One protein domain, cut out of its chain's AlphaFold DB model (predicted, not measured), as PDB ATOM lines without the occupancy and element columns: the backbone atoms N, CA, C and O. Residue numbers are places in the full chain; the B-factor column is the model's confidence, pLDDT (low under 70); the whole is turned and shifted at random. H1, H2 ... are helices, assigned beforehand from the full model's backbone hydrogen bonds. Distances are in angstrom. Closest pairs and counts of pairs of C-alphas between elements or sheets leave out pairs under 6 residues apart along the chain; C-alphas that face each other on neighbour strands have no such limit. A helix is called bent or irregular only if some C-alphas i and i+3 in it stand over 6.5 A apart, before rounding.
ATOM      1  N   PRO A 253     132.842 122.235 150.041       92.94
ATOM      2  CA  PRO A 253     134.050 122.627 150.760       92.94
ATOM      3  C   PRO A 253     135.305 122.102 150.054       92.94
ATOM      4  O   PRO A 253     135.307 120.991 149.521       92.94
ATOM      5  N   THR A 254     136.396 122.868 150.080       93.56
ATOM      6  CA  THR A 254     137.671 122.459 149.466       93.56
ATOM      7  C   THR A 254     138.220 121.179 150.099       93.56
ATOM      8  O   THR A 254     138.826 120.362 149.410       93.56
ATOM      9  N   GLU A 255     137.966 120.950 151.389       91.38
ATOM     10  CA  GLU A 255     138.335 119.715 152.090       91.38
ATOM     11  C   GLU A 255     137.637 118.474 151.513       91.38
ATOM     12  O   GLU A 255     138.183 117.375 151.574       91.38
ATOM     13  N   SER A 256     136.460 118.642 150.904       93.31
ATOM     14  CA  SER A 256     135.682 117.553 150.307       93.31
ATOM     15  C   SER A 256     136.131 117.185 148.889       93.31
ATOM     16  O   SER A 256     135.557 116.280 148.287       93.31
ATOM     17  N   LEU A 257     137.162 117.833 148.333       94.25
ATOM     18  CA  LEU A 257     137.713 117.448 147.027       94.25
ATOM     19  C   LEU A 257     138.344 116.049 147.039       94.25
ATOM     20  O   LEU A 257     138.374 115.385 146.003       94.25
ATOM     21  N   VAL A 258     138.803 115.575 148.200       92.12
ATOM     22  CA  VAL A 258     139.286 114.195 148.357       92.12
ATOM     23  C   VAL A 258     138.126 113.206 148.241       92.12
ATOM     24  O   VAL A 258     138.209 112.244 147.480       92.12
ATOM     25  N   ASP A 259     137.004 113.488 148.908       93.25
ATOM     26  CA  ASP A 259     135.776 112.695 148.787       93.25
ATOM     27  C   ASP A 259     135.271 112.689 147.339       93.25
ATOM     28  O   ASP A 259     134.877 111.648 146.813       93.25
ATOM     29  N   LEU A 260     135.351 113.835 146.657       94.81
ATOM     30  CA  LEU A 260     135.032 113.937 145.238       94.81
ATOM     31  C   LEU A 260     135.943 113.040 144.392       94.81
ATOM     32  O   LEU A 260     135.441 112.309 143.544       94.81
ATOM     33  N   ALA A 261     137.255 113.045 144.638       93.62
ATOM     34  CA  ALA A 261     138.202 112.191 143.926       93.62
ATOM     35  C   ALA A 261     137.896 110.693 144.107       93.62
ATOM     36  O   ALA A 261     137.967 109.934 143.139       93.62
ATOM     37  N   LEU A 262     137.499 110.273 145.314       91.62
ATOM     38  CA  LEU A 262     137.092 108.894 145.604       91.62
ATOM     39  C   LEU A 262     135.790 108.520 144.879       91.62
ATOM     40  O   LEU A 262     135.720 107.499 144.196       91.62
ATOM     41  N   LEU A 263     134.760 109.366 144.963       92.69
ATOM     42  CA  LEU A 263     133.467 109.136 144.303       92.69
ATOM     43  C   LEU A 263     133.571 109.158 142.774       92.69
ATOM     44  O   LEU A 263     132.888 108.410 142.076       92.69
ATOM     45  N   CYS A 264     134.448 109.997 142.238       92.06
ATOM     46  CA  CYS A 264     134.743 110.047 140.817       92.06
ATOM     47  C   CYS A 264     135.769 109.001 140.386       92.06
ATOM     48  O   CYS A 264     136.120 109.002 139.221       92.06
ATOM     49  N   THR A 265     136.236 108.096 141.250       89.38
ATOM     50  CA  THR A 265     137.333 107.147 140.984       89.38
ATOM     51  C   THR A 265     138.654 107.813 140.583       89.38
ATOM     52  O   THR A 265     138.865 108.198 139.432       89.38
ATOM     53  N   ASN A 266     139.570 107.899 141.545       88.75
ATOM     54  CA  ASN A 266     140.990 108.168 141.308       88.75
ATOM     55  C   ASN A 266     141.763 106.864 141.022       88.75
ATOM     56  O   ASN A 266     141.184 105.776 141.023       88.75
ATOM     57  N   ASP A 267     143.078 106.968 140.837       82.19
ATOM     58  CA  ASP A 267     143.963 105.839 140.513       82.19
ATOM     59  C   ASP A 267     143.948 104.710 141.584       82.19
ATOM     60  O   ASP A 267     144.188 103.540 141.270       82.19
ATOM     61  N   PHE A 268     143.573 105.015 142.836       80.81
ATOM     62  CA  PHE A 268     143.510 104.048 143.946       80.81
ATOM     63  C   PHE A 268     142.132 103.400 144.139       80.81
ATOM     64  O   PHE A 268     142.039 102.244 144.564       80.81
ATOM     65  N   THR A 269     141.048 104.122 143.842       85.56
ATOM     66  CA  THR A 269     139.679 103.713 144.206       85.56
ATOM     67  C   THR A 269     139.285 102.349 143.625       85.56
ATOM     68  O   THR A 269     138.807 101.515 144.395       85.56
ATOM     69  N   PRO A 270     139.511 102.046 142.328       83.06
ATOM     70  CA  PRO A 270     139.135 100.749 141.763       83.06
ATOM     71  C   PRO A 270     139.843  99.564 142.430       83.06
ATOM     72  O   PRO A 270     139.258  98.493 142.566       83.06
ATOM     73  N   GLN A 271     141.092  99.745 142.869       79.44
ATOM     74  CA  GLN A 271     141.857  98.688 143.537       79.44
ATOM     75  C   GLN A 271     141.389  98.472 144.969       79.44
ATOM     76  O   GLN A 271     141.231  97.329 145.392       79.44
ATOM     77  N   LEU A 272     141.146  99.560 145.703       81.75
ATOM     78  CA  LEU A 272     140.580  99.480 147.046       81.75
ATOM     79  C   LEU A 272     139.187  98.841 147.008       81.75
ATOM     80  O   LEU A 272     138.877  98.000 147.847       81.75
ATOM     81  N   ASP A 273     138.374  99.173 146.004       86.25
ATOM     82  CA  ASP A 273     137.072  98.545 145.799       86.25
ATOM     83  C   ASP A 273     137.193  97.058 145.443       86.25
ATOM     84  O   ASP A 273     136.531  96.223 146.051       86.25
ATOM     85  N   ALA A 274     138.099  96.686 144.535       83.31
ATOM     86  CA  ALA A 274     138.316  95.286 144.177       83.31
ATOM     87  C   ALA A 274     138.836  94.434 145.352       83.31
ATOM     88  O   ALA A 274     138.493  93.255 145.457       83.31
ATOM     89  N   ALA A 275     139.668  95.012 146.225       81.88
ATOM     90  CA  ALA A 275     140.263  94.312 147.362       81.88
ATOM     91  C   ALA A 275     139.346  94.260 148.597       81.88
ATOM     92  O   ALA A 275     139.366  93.266 149.328       81.88
ATOM     93  N   PHE A 276     138.562  95.315 148.838       84.56
ATOM     94  CA  PHE A 276     137.854  95.533 150.107       84.56
ATOM     95  C   PHE A 276     136.365  95.856 149.954       84.56
ATOM     96  O   PHE A 276     135.686  96.082 150.957       84.56
ATOM     97  N   ASP A 277     135.842  95.874 148.723       85.62
ATOM     98  CA  ASP A 277     134.435  96.162 148.421       85.62
ATOM     99  C   ASP A 277     133.999  97.535 148.969       85.62
ATOM    100  O   ASP A 277     132.903  97.722 149.514       85.62
ATOM    101  N   LEU A 278     134.931  98.492 148.869       86.94
ATOM    102  CA  LEU A 278     134.872  99.832 149.446       86.94
ATOM    103  C   LEU A 278     133.562 100.542 149.085       86.94
ATOM    104  O   LEU A 278     132.876 101.060 149.965       86.94
ATOM    105  N   ALA A 279     133.167 100.509 147.811       87.50
ATOM    106  CA  ALA A 279     131.971 101.180 147.329       87.50
ATOM    107  C   ALA A 279     130.696 100.582 147.927       87.50
ATOM    108  O   ALA A 279     129.757 101.318 148.232       87.50
ATOM    109  N   ARG A 280     130.628  99.259 148.134       86.94
ATOM    110  CA  ARG A 280     129.463  98.651 148.794       86.94
ATOM    111  C   ARG A 280     129.446  98.991 150.279       86.94
ATOM    112  O   ARG A 280     128.397  99.390 150.787       86.94
ATOM    113  N   CYS A 281     130.583  98.856 150.958       86.56
ATOM    114  CA  CYS A 281     130.702  99.110 152.394       86.56
ATOM    115  C   CYS A 281     130.364 100.568 152.743       86.56
ATOM    116  O   CYS A 281     129.590 100.813 153.670       86.56
ATOM    117  N   LEU A 282     130.852 101.521 151.948       87.75
ATOM    118  CA  LEU A 282     130.612 102.956 152.128       87.75
ATOM    119  C   LEU A 282     129.350 103.463 151.420       87.75
ATOM    120  O   LEU A 282     128.962 104.617 151.595       87.75
ATOM    121  N   SER A 283     128.647 102.588 150.696       87.94
ATOM    122  CA  SER A 283     127.414 102.909 149.963       87.94
ATOM    123  C   SER A 283     127.607 104.003 148.911       87.94
ATOM    124  O   SER A 283     126.785 104.911 148.788       87.94
ATOM    125  N   PHE A 284     128.692 103.911 148.142       88.88
ATOM    126  CA  PHE A 284     128.972 104.865 147.082       88.88
ATOM    127  C   PHE A 284     127.838 104.879 146.036       88.88
ATOM    128  O   PHE A 284     127.367 103.820 145.599       88.88
ATOM    129  N   PRO A 285     127.402 106.076 145.606       84.69
ATOM    130  CA  PRO A 285     126.403 106.253 144.559       84.69
ATOM    131  C   PRO A 285     126.879 105.631 143.245       84.69
ATOM    132  O   PRO A 285     128.010 105.855 142.822       84.69
ATOM    133  N   ARG A 286     126.008 104.874 142.570       80.38
ATOM    134  CA  ARG A 286     126.292 104.261 141.263       80.38
ATOM    135  C   ARG A 286     125.622 105.049 140.143       80.38
ATOM    136  O   ARG A 286     124.480 105.481 140.295       80.38
ATOM    137  N   ALA A 287     126.303 105.192 139.007       67.44
ATOM    138  CA  ALA A 287     125.707 105.777 137.811       67.44
ATOM    139  C   ALA A 287     124.496 104.938 137.359       67.44
ATOM    140  O   ALA A 287     124.568 103.714 137.264       67.44
ATOM    141  N   SER A 288     123.369 105.596 137.080       54.47
ATOM    142  CA  SER A 288     122.079 104.951 136.806       54.47
ATOM    143  C   SER A 288     121.999 104.199 135.466       54.47
ATOM    144  O   SER A 288     120.944 103.649 135.158       54.47
ATOM    145  N   SER A 289     123.069 104.169 134.662       48.00
ATOM    146  CA  SER A 289     123.046 103.645 133.289       48.00
ATOM    147  C   SER A 289     123.815 102.346 133.031       48.00
ATOM    148  O   SER A 289     123.616 101.788 131.960       48.00
ATOM    149  N   ASP A 290     124.607 101.805 133.965       46.50
ATOM    150  CA  ASP A 290     125.338 100.548 133.721       46.50
ATOM    151  C   ASP A 290     124.853  99.405 134.615       46.50
ATOM    152  O   ASP A 290     125.359  99.090 135.694       46.50
ATOM    153  N   SER A 291     123.815  98.737 134.117       40.41
ATOM    154  CA  SER A 291     123.379  97.444 134.611       40.41
ATOM    155  C   SER A 291     124.415  96.350 134.298       40.41
ATOM    156  O   SER A 291     124.594  95.965 133.147       40.41
ATOM    157  N   ARG A 292     124.959  95.744 135.363       42.16
ATOM    158  CA  ARG A 292     125.282  94.302 135.488       42.16
ATOM    159  C   ARG A 292     126.536  93.709 134.810       42.16
ATOM    160  O   ARG A 292     126.564  92.487 134.668       42.16
ATOM    161  N   ALA A 293     127.593  94.457 134.481       43.56
ATOM    162  CA  ALA A 293     128.794  93.807 133.912       43.56
ATOM    163  C   ALA A 293     130.182  94.280 134.385       43.56
ATOM    164  O   ALA A 293     131.152  93.577 134.092       43.56
ATOM    165  N   SER A 294     130.331  95.387 135.120       47.12
ATOM    166  CA  SER A 294     131.653  95.775 135.633       47.12
ATOM    167  C   SER A 294     131.970  95.075 136.959       47.12
ATOM    168  O   SER A 294     131.138  94.965 137.858       47.12
ATOM    169  N   LYS A 295     133.192  94.539 137.067       56.66
ATOM    170  CA  LYS A 295     133.726  93.853 138.259       56.66
ATOM    171  C   LYS A 295     134.183  94.831 139.363       56.66
ATOM    172  O   LYS A 295     135.017  94.454 140.177       56.66
ATOM    173  N   GLY A 296     133.667  96.061 139.397       64.44
ATOM    174  CA  GLY A 296     134.072  97.085 140.365       64.44
ATOM    175  C   GLY A 296     133.325  98.407 140.193       64.44
ATOM    176  O   GLY A 296     132.515  98.562 139.278       64.44
ATOM    177  N   TYR A 297     133.572  99.345 141.102       75.75
ATOM    178  CA  TYR A 297     133.026 100.696 141.076       75.75
ATOM    179  C   TYR A 297     133.660 101.553 139.974       75.75
ATOM    180  O   TYR A 297     134.860 101.808 139.983       75.75
ATOM    181  N   ASP A 298     132.831 102.033 139.046       79.62
ATOM    182  CA  ASP A 298     133.258 102.836 137.891       79.62
ATOM    183  C   ASP A 298     133.255 104.355 138.146       79.62
ATOM    184  O   ASP A 298     133.620 105.131 137.259       79.62
ATOM    185  N   GLY A 299     132.845 104.793 139.337       85.75
ATOM    186  CA  GLY A 299     132.737 106.211 139.668       85.75
ATOM    187  C   GLY A 299     131.485 106.886 139.120       85.75
ATOM    188  O   GLY A 299     130.707 106.320 138.345       85.75
ATOM    189  N   ILE A 300     131.285 108.130 139.540       91.25
ATOM    190  CA  ILE A 300     130.223 109.022 139.061       91.25
ATOM    191  C   ILE A 300     130.803 110.348 138.559       91.25
ATOM    192  O   ILE A 300     131.984 110.633 138.750       91.25
ATOM    193  N   SER A 301     129.989 111.160 137.878       92.81
ATOM    194  CA  SER A 301     130.448 112.471 137.405       92.81
ATOM    195  C   SER A 301     130.733 113.425 138.580       92.81
ATOM    196  O   SER A 301     130.111 113.270 139.638       92.81
ATOM    197  N   PRO A 302     131.621 114.426 138.410       94.38
ATOM    198  CA  PRO A 302     131.927 115.408 139.456       94.38
ATOM    199  C   PRO A 302     130.693 116.109 140.038       94.38
ATOM    200  O   PRO A 302     130.624 116.346 141.239       94.38
ATOM    201  N   GLU A 303     129.677 116.381 139.222       94.12
ATOM    202  CA  GLU A 303     128.437 117.026 139.661       94.12
ATOM    203  C   GLU A 303     127.594 116.100 140.541       94.12
ATOM    204  O   GLU A 303     127.091 116.514 141.584       94.12
ATOM    205  N   LEU A 304     127.459 114.826 140.156       93.06
ATOM    206  CA  LEU A 304     126.764 113.836 140.982       93.06
ATOM    207  C   LEU A 304     127.532 113.566 142.283       93.06
ATOM    208  O   LEU A 304     126.912 113.343 143.327       93.06
ATOM    209  N   ALA A 305     128.868 113.593 142.232       93.94
ATOM    210  CA  ALA A 305     129.715 113.447 143.410       93.94
ATOM    211  C   ALA A 305     129.490 114.618 144.366       93.94
ATOM    212  O   ALA A 305     129.210 114.392 145.541       93.94
ATOM    213  N   ALA A 306     129.480 115.849 143.849       94.12
ATOM    214  CA  ALA A 306     129.154 117.036 144.626       94.12
ATOM    215  C   ALA A 306     127.771 116.927 145.288       94.12
ATOM    216  O   ALA A 306     127.660 117.137 146.493       94.12
ATOM    217  N   VAL A 307     126.721 116.526 144.559       93.56
ATOM    218  CA  VAL A 307     125.376 116.313 145.141       93.56
ATOM    219  C   VAL A 307     125.398 115.268 146.265       93.56
ATOM    220  O   VAL A 307     124.755 115.448 147.299       93.56
ATOM    221  N   SER A 308     126.164 114.191 146.091       91.69
ATOM    222  CA  SER A 308     126.287 113.124 147.091       91.69
ATOM    223  C   SER A 308     127.024 113.592 148.351       91.69
ATOM    224  O   SER A 308     126.626 113.239 149.461       91.69
ATOM    225  N   ILE A 309     128.042 114.442 148.191       92.75
ATOM    226  CA  ILE A 309     128.766 115.085 149.296       92.75
ATOM    227  C   ILE A 309     127.825 116.005 150.082       92.75
ATOM    228  O   ILE A 309     127.773 115.909 151.301       92.75
ATOM    229  N   HIS A 310     127.005 116.821 149.409       89.19
ATOM    230  CA  HIS A 310     126.017 117.685 150.076       89.19
ATOM    231  C   HIS A 310     124.984 116.905 150.901       89.19
ATOM    232  O   HIS A 310     124.534 117.374 151.945       89.19
ATOM    233  N   GLY A 311     124.576 115.728 150.418       84.12
ATOM    234  CA  GLY A 311     123.649 114.848 151.135       84.12
ATOM    235  C   GLY A 311     124.287 114.105 152.314       84.12
ATOM    236  O   GLY A 311     123.567 113.580 153.167       84.12
ATOM    237  N   SER A 312     125.619 114.063 152.375       82.94
ATOM    238  CA  SER A 312     126.379 113.351 153.398       82.94
ATOM    239  C   SER A 312     126.727 114.282 154.559       82.94
ATOM    240  O   SER A 312     127.083 115.441 154.374       82.94
ATOM    241  N   ARG A 313     126.612 113.786 155.796       73.50
ATOM    242  CA  ARG A 313     126.933 114.569 157.008       73.50
ATOM    243  C   ARG A 313     128.391 114.443 157.451       73.50
ATOM    244  O   ARG A 313     128.820 115.199 158.316       73.50
ATOM    245  N   THR A 314     129.116 113.478 156.900       83.31
ATOM    246  CA  THR A 314     130.478 113.105 157.291       83.31
ATOM    247  C   THR A 314     131.315 112.875 156.042       83.31
ATOM    248  O   THR A 314     130.799 112.347 155.056       83.31
ATOM    249  N   SER A 315     132.592 113.263 156.094       87.94
ATOM    250  CA  SER A 315     133.555 112.948 155.033       87.94
ATOM    251  C   SER A 315     133.746 111.436 154.918       87.94
ATOM    252  O   SER A 315     133.634 110.723 155.919       87.94
ATOM    253  N   ILE A 316     134.059 110.951 153.714       88.06
ATOM    254  CA  ILE A 316     134.311 109.525 153.471       88.06
ATOM    255  C   ILE A 316     135.457 109.024 154.351       88.06
ATOM    256  O   ILE A 316     135.330 107.969 154.967       88.06
ATOM    257  N   LEU A 317     136.535 109.802 154.471       85.94
ATOM    258  CA  LEU A 317     137.703 109.453 155.293       85.94
ATOM    259  C   LEU A 317     137.416 109.440 156.804       85.94
ATOM    260  O   LEU A 317     138.242 108.988 157.588       85.94
ATOM    261  N   GLN A 318     136.252 109.938 157.219       87.06
ATOM    262  CA  GLN A 318     135.796 109.951 158.610       87.06
ATOM    263  C   GLN A 318     134.623 108.989 158.841       87.06
ATOM    264  O   GLN A 318     134.012 109.005 159.911       87.06
ATOM    265  N   ASP A 319     134.265 108.178 157.842       86.94
ATOM    266  CA  ASP A 319     133.158 107.243 157.960       86.94
ATOM    267  C   ASP A 319     133.543 106.092 158.907       86.94
ATOM    268  O   ASP A 319     134.513 105.379 158.634       86.94
ATOM    269  N   PRO A 320     132.788 105.845 159.995       86.19
ATOM    270  CA  PRO A 320     133.116 104.797 160.966       86.19
ATOM    271  C   PRO A 320     133.120 103.390 160.351       86.19
ATOM    272  O   PRO A 320     133.705 102.463 160.907       86.19
ATOM    273  N   ARG A 321     132.497 103.203 159.183       88.88
ATOM    274  CA  ARG A 321     132.536 101.932 158.454       88.88
ATOM    275  C   ARG A 321     133.932 101.623 157.909       88.88
ATOM    276  O   ARG A 321     134.199 100.457 157.630       88.88
ATOM    277  N   LEU A 322     134.827 102.609 157.784       86.75
ATOM    278  CA  LEU A 322     136.235 102.360 157.458       86.75
ATOM    279  C   LEU A 322     136.918 101.503 158.532       86.75
ATOM    280  O   LEU A 322     137.625 100.558 158.184       86.75
ATOM    281  N   ASP A 323     136.629 101.742 159.815       84.62
ATOM    282  CA  ASP A 323     137.159 100.929 160.919       84.62
ATOM    283  C   ASP A 323     136.637  99.487 160.856       84.62
ATOM    284  O   ASP A 323     137.359  98.526 161.143       84.62
ATOM    285  N   GLU A 324     135.384  99.306 160.428       85.56
ATOM    286  CA  GLU A 324     134.827  97.971 160.207       85.56
ATOM    287  C   GLU A 324     135.537  97.238 159.065       85.56
ATOM    288  O   GLU A 324     135.795  96.038 159.182       85.56
ATOM    289  N   ILE A 325     135.864  97.933 157.971       84.94
ATOM    290  CA  ILE A 325     136.632  97.356 156.861       84.94
ATOM    291  C   ILE A 325     138.032  96.983 157.350       84.94
ATOM    292  O   ILE A 325     138.457  95.847 157.133       84.94
ATOM    293  N   ALA A 326     138.705  97.879 158.076       84.56
ATOM    294  CA  ALA A 326     140.032  97.637 158.636       84.56
ATOM    295  C   ALA A 326     140.057  96.431 159.587       84.56
ATOM    296  O   ALA A 326     140.967  95.604 159.544       84.56
ATOM    297  N   THR A 327     139.009  96.267 160.397       84.12
ATOM    298  CA  THR A 327     138.868  95.119 161.303       84.12
ATOM    299  C   THR A 327     138.651  93.807 160.540       84.12
ATOM    300  O   THR A 327     139.170  92.762 160.935       84.12
ATOM    301  N   ARG A 328     137.885  93.831 159.440       85.25
ATOM    302  CA  ARG A 328     137.620  92.642 158.604       85.25
ATOM    303  C   ARG A 328     138.807  92.267 157.718       85.25
ATOM    304  O   ARG A 328     138.977  91.091 157.401       85.25
ATOM    305  N   HIS A 329     139.610  93.249 157.323       80.50
ATOM    306  CA  HIS A 329     140.720  93.093 156.397       80.50
ATOM    307  C   HIS A 329     142.012  93.623 157.034       80.50
ATOM    308  O   HIS A 329     142.309  94.805 156.900       80.50
TER     309      HIS A 329
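Overview. This is residues 253 to 329 of the 336 residues of the protein "ATP-dependent RNA helicase, putative" of Pythium insidiosum (UniProt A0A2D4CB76). Five short helices stand in two groups: H1 and H4 cross steeply in one, and H2, H3 and H5 gather in the other, with H3 next to both H2 and H5. A long loop, residues 283 to 301, runs from H3 to H4 in a wide turn on the side away from H5. The printed part has 77 residues with five named helices, H1 to H5 along the chain, and no named strand; the class is all helix. The whole is compact, with a radius of gyration of the C-alphas of 12.1 A, and its C-alphas span 31 by 30 by 20 A.

Arrangement. H1, residues 254 to 263, touches H4, residues 302 to 311; their closest C-alphas, those of Leu 260 and Ala 305, are 5.6 A apart. They run opposite ways at a steep tilt of 68 degrees, only just short of about perpendicular. H2, residues 269 to 276, is close to H1 but not clearly touching, with the closest C-alphas, those of Leu 262 and Thr 269, 6.0 A apart. H3, residues 278 to 282, is close to H2 but not clearly touching; the closest C-alphas, those of Asp 273 and Ala 279, are 5.9 A apart. H5, residues 321 to 328, touches H3, where the C-alphas of Leu 282 and Arg 321 come closest at 6.7 A. H5 and H2 are close but not clearly touching, the closest C-alphas being those of Phe 276 and Ile 325 at 7.1 A; they run the same way at a steep tilt of 45 degrees. H4 is apart from H2, H3 and H5, and H1 is apart from H3 and H5. Every O i to N i+4 pair is within hydrogen-bond range in H2, H3, H4 and H5, against 4 of 6 in H1.

Along the chain. H1 begins with C-alpha 254 at (137.671, 122.459, 149.466) and is 14.9 A long from first to last C-alpha. H1 is irregular, but only just: C-alphas 255 and 258 are 6.7 A apart. H4 begins with C-alpha 302 at (131.927, 115.408, 139.456) and measures 14.3 A. H2 measures 10.3 A, H3 5.9 A and H5 10.6 A; H5 ends with C-alpha 328 at (137.620, 92.642, 158.604).

Size, cuts and confidence. The two C-alphas farthest apart are those of Pro 253 and Ala 293, at 33.8 A. The printed part has no cut. The links H1 to H2 and H2 to H3 are tight, H4 to H5 is short, and H3 to H4 is long, with 19 residues. The mean pLDDT of the printed part is 82.7, and residues 287 to 296, in that long link, are under 70.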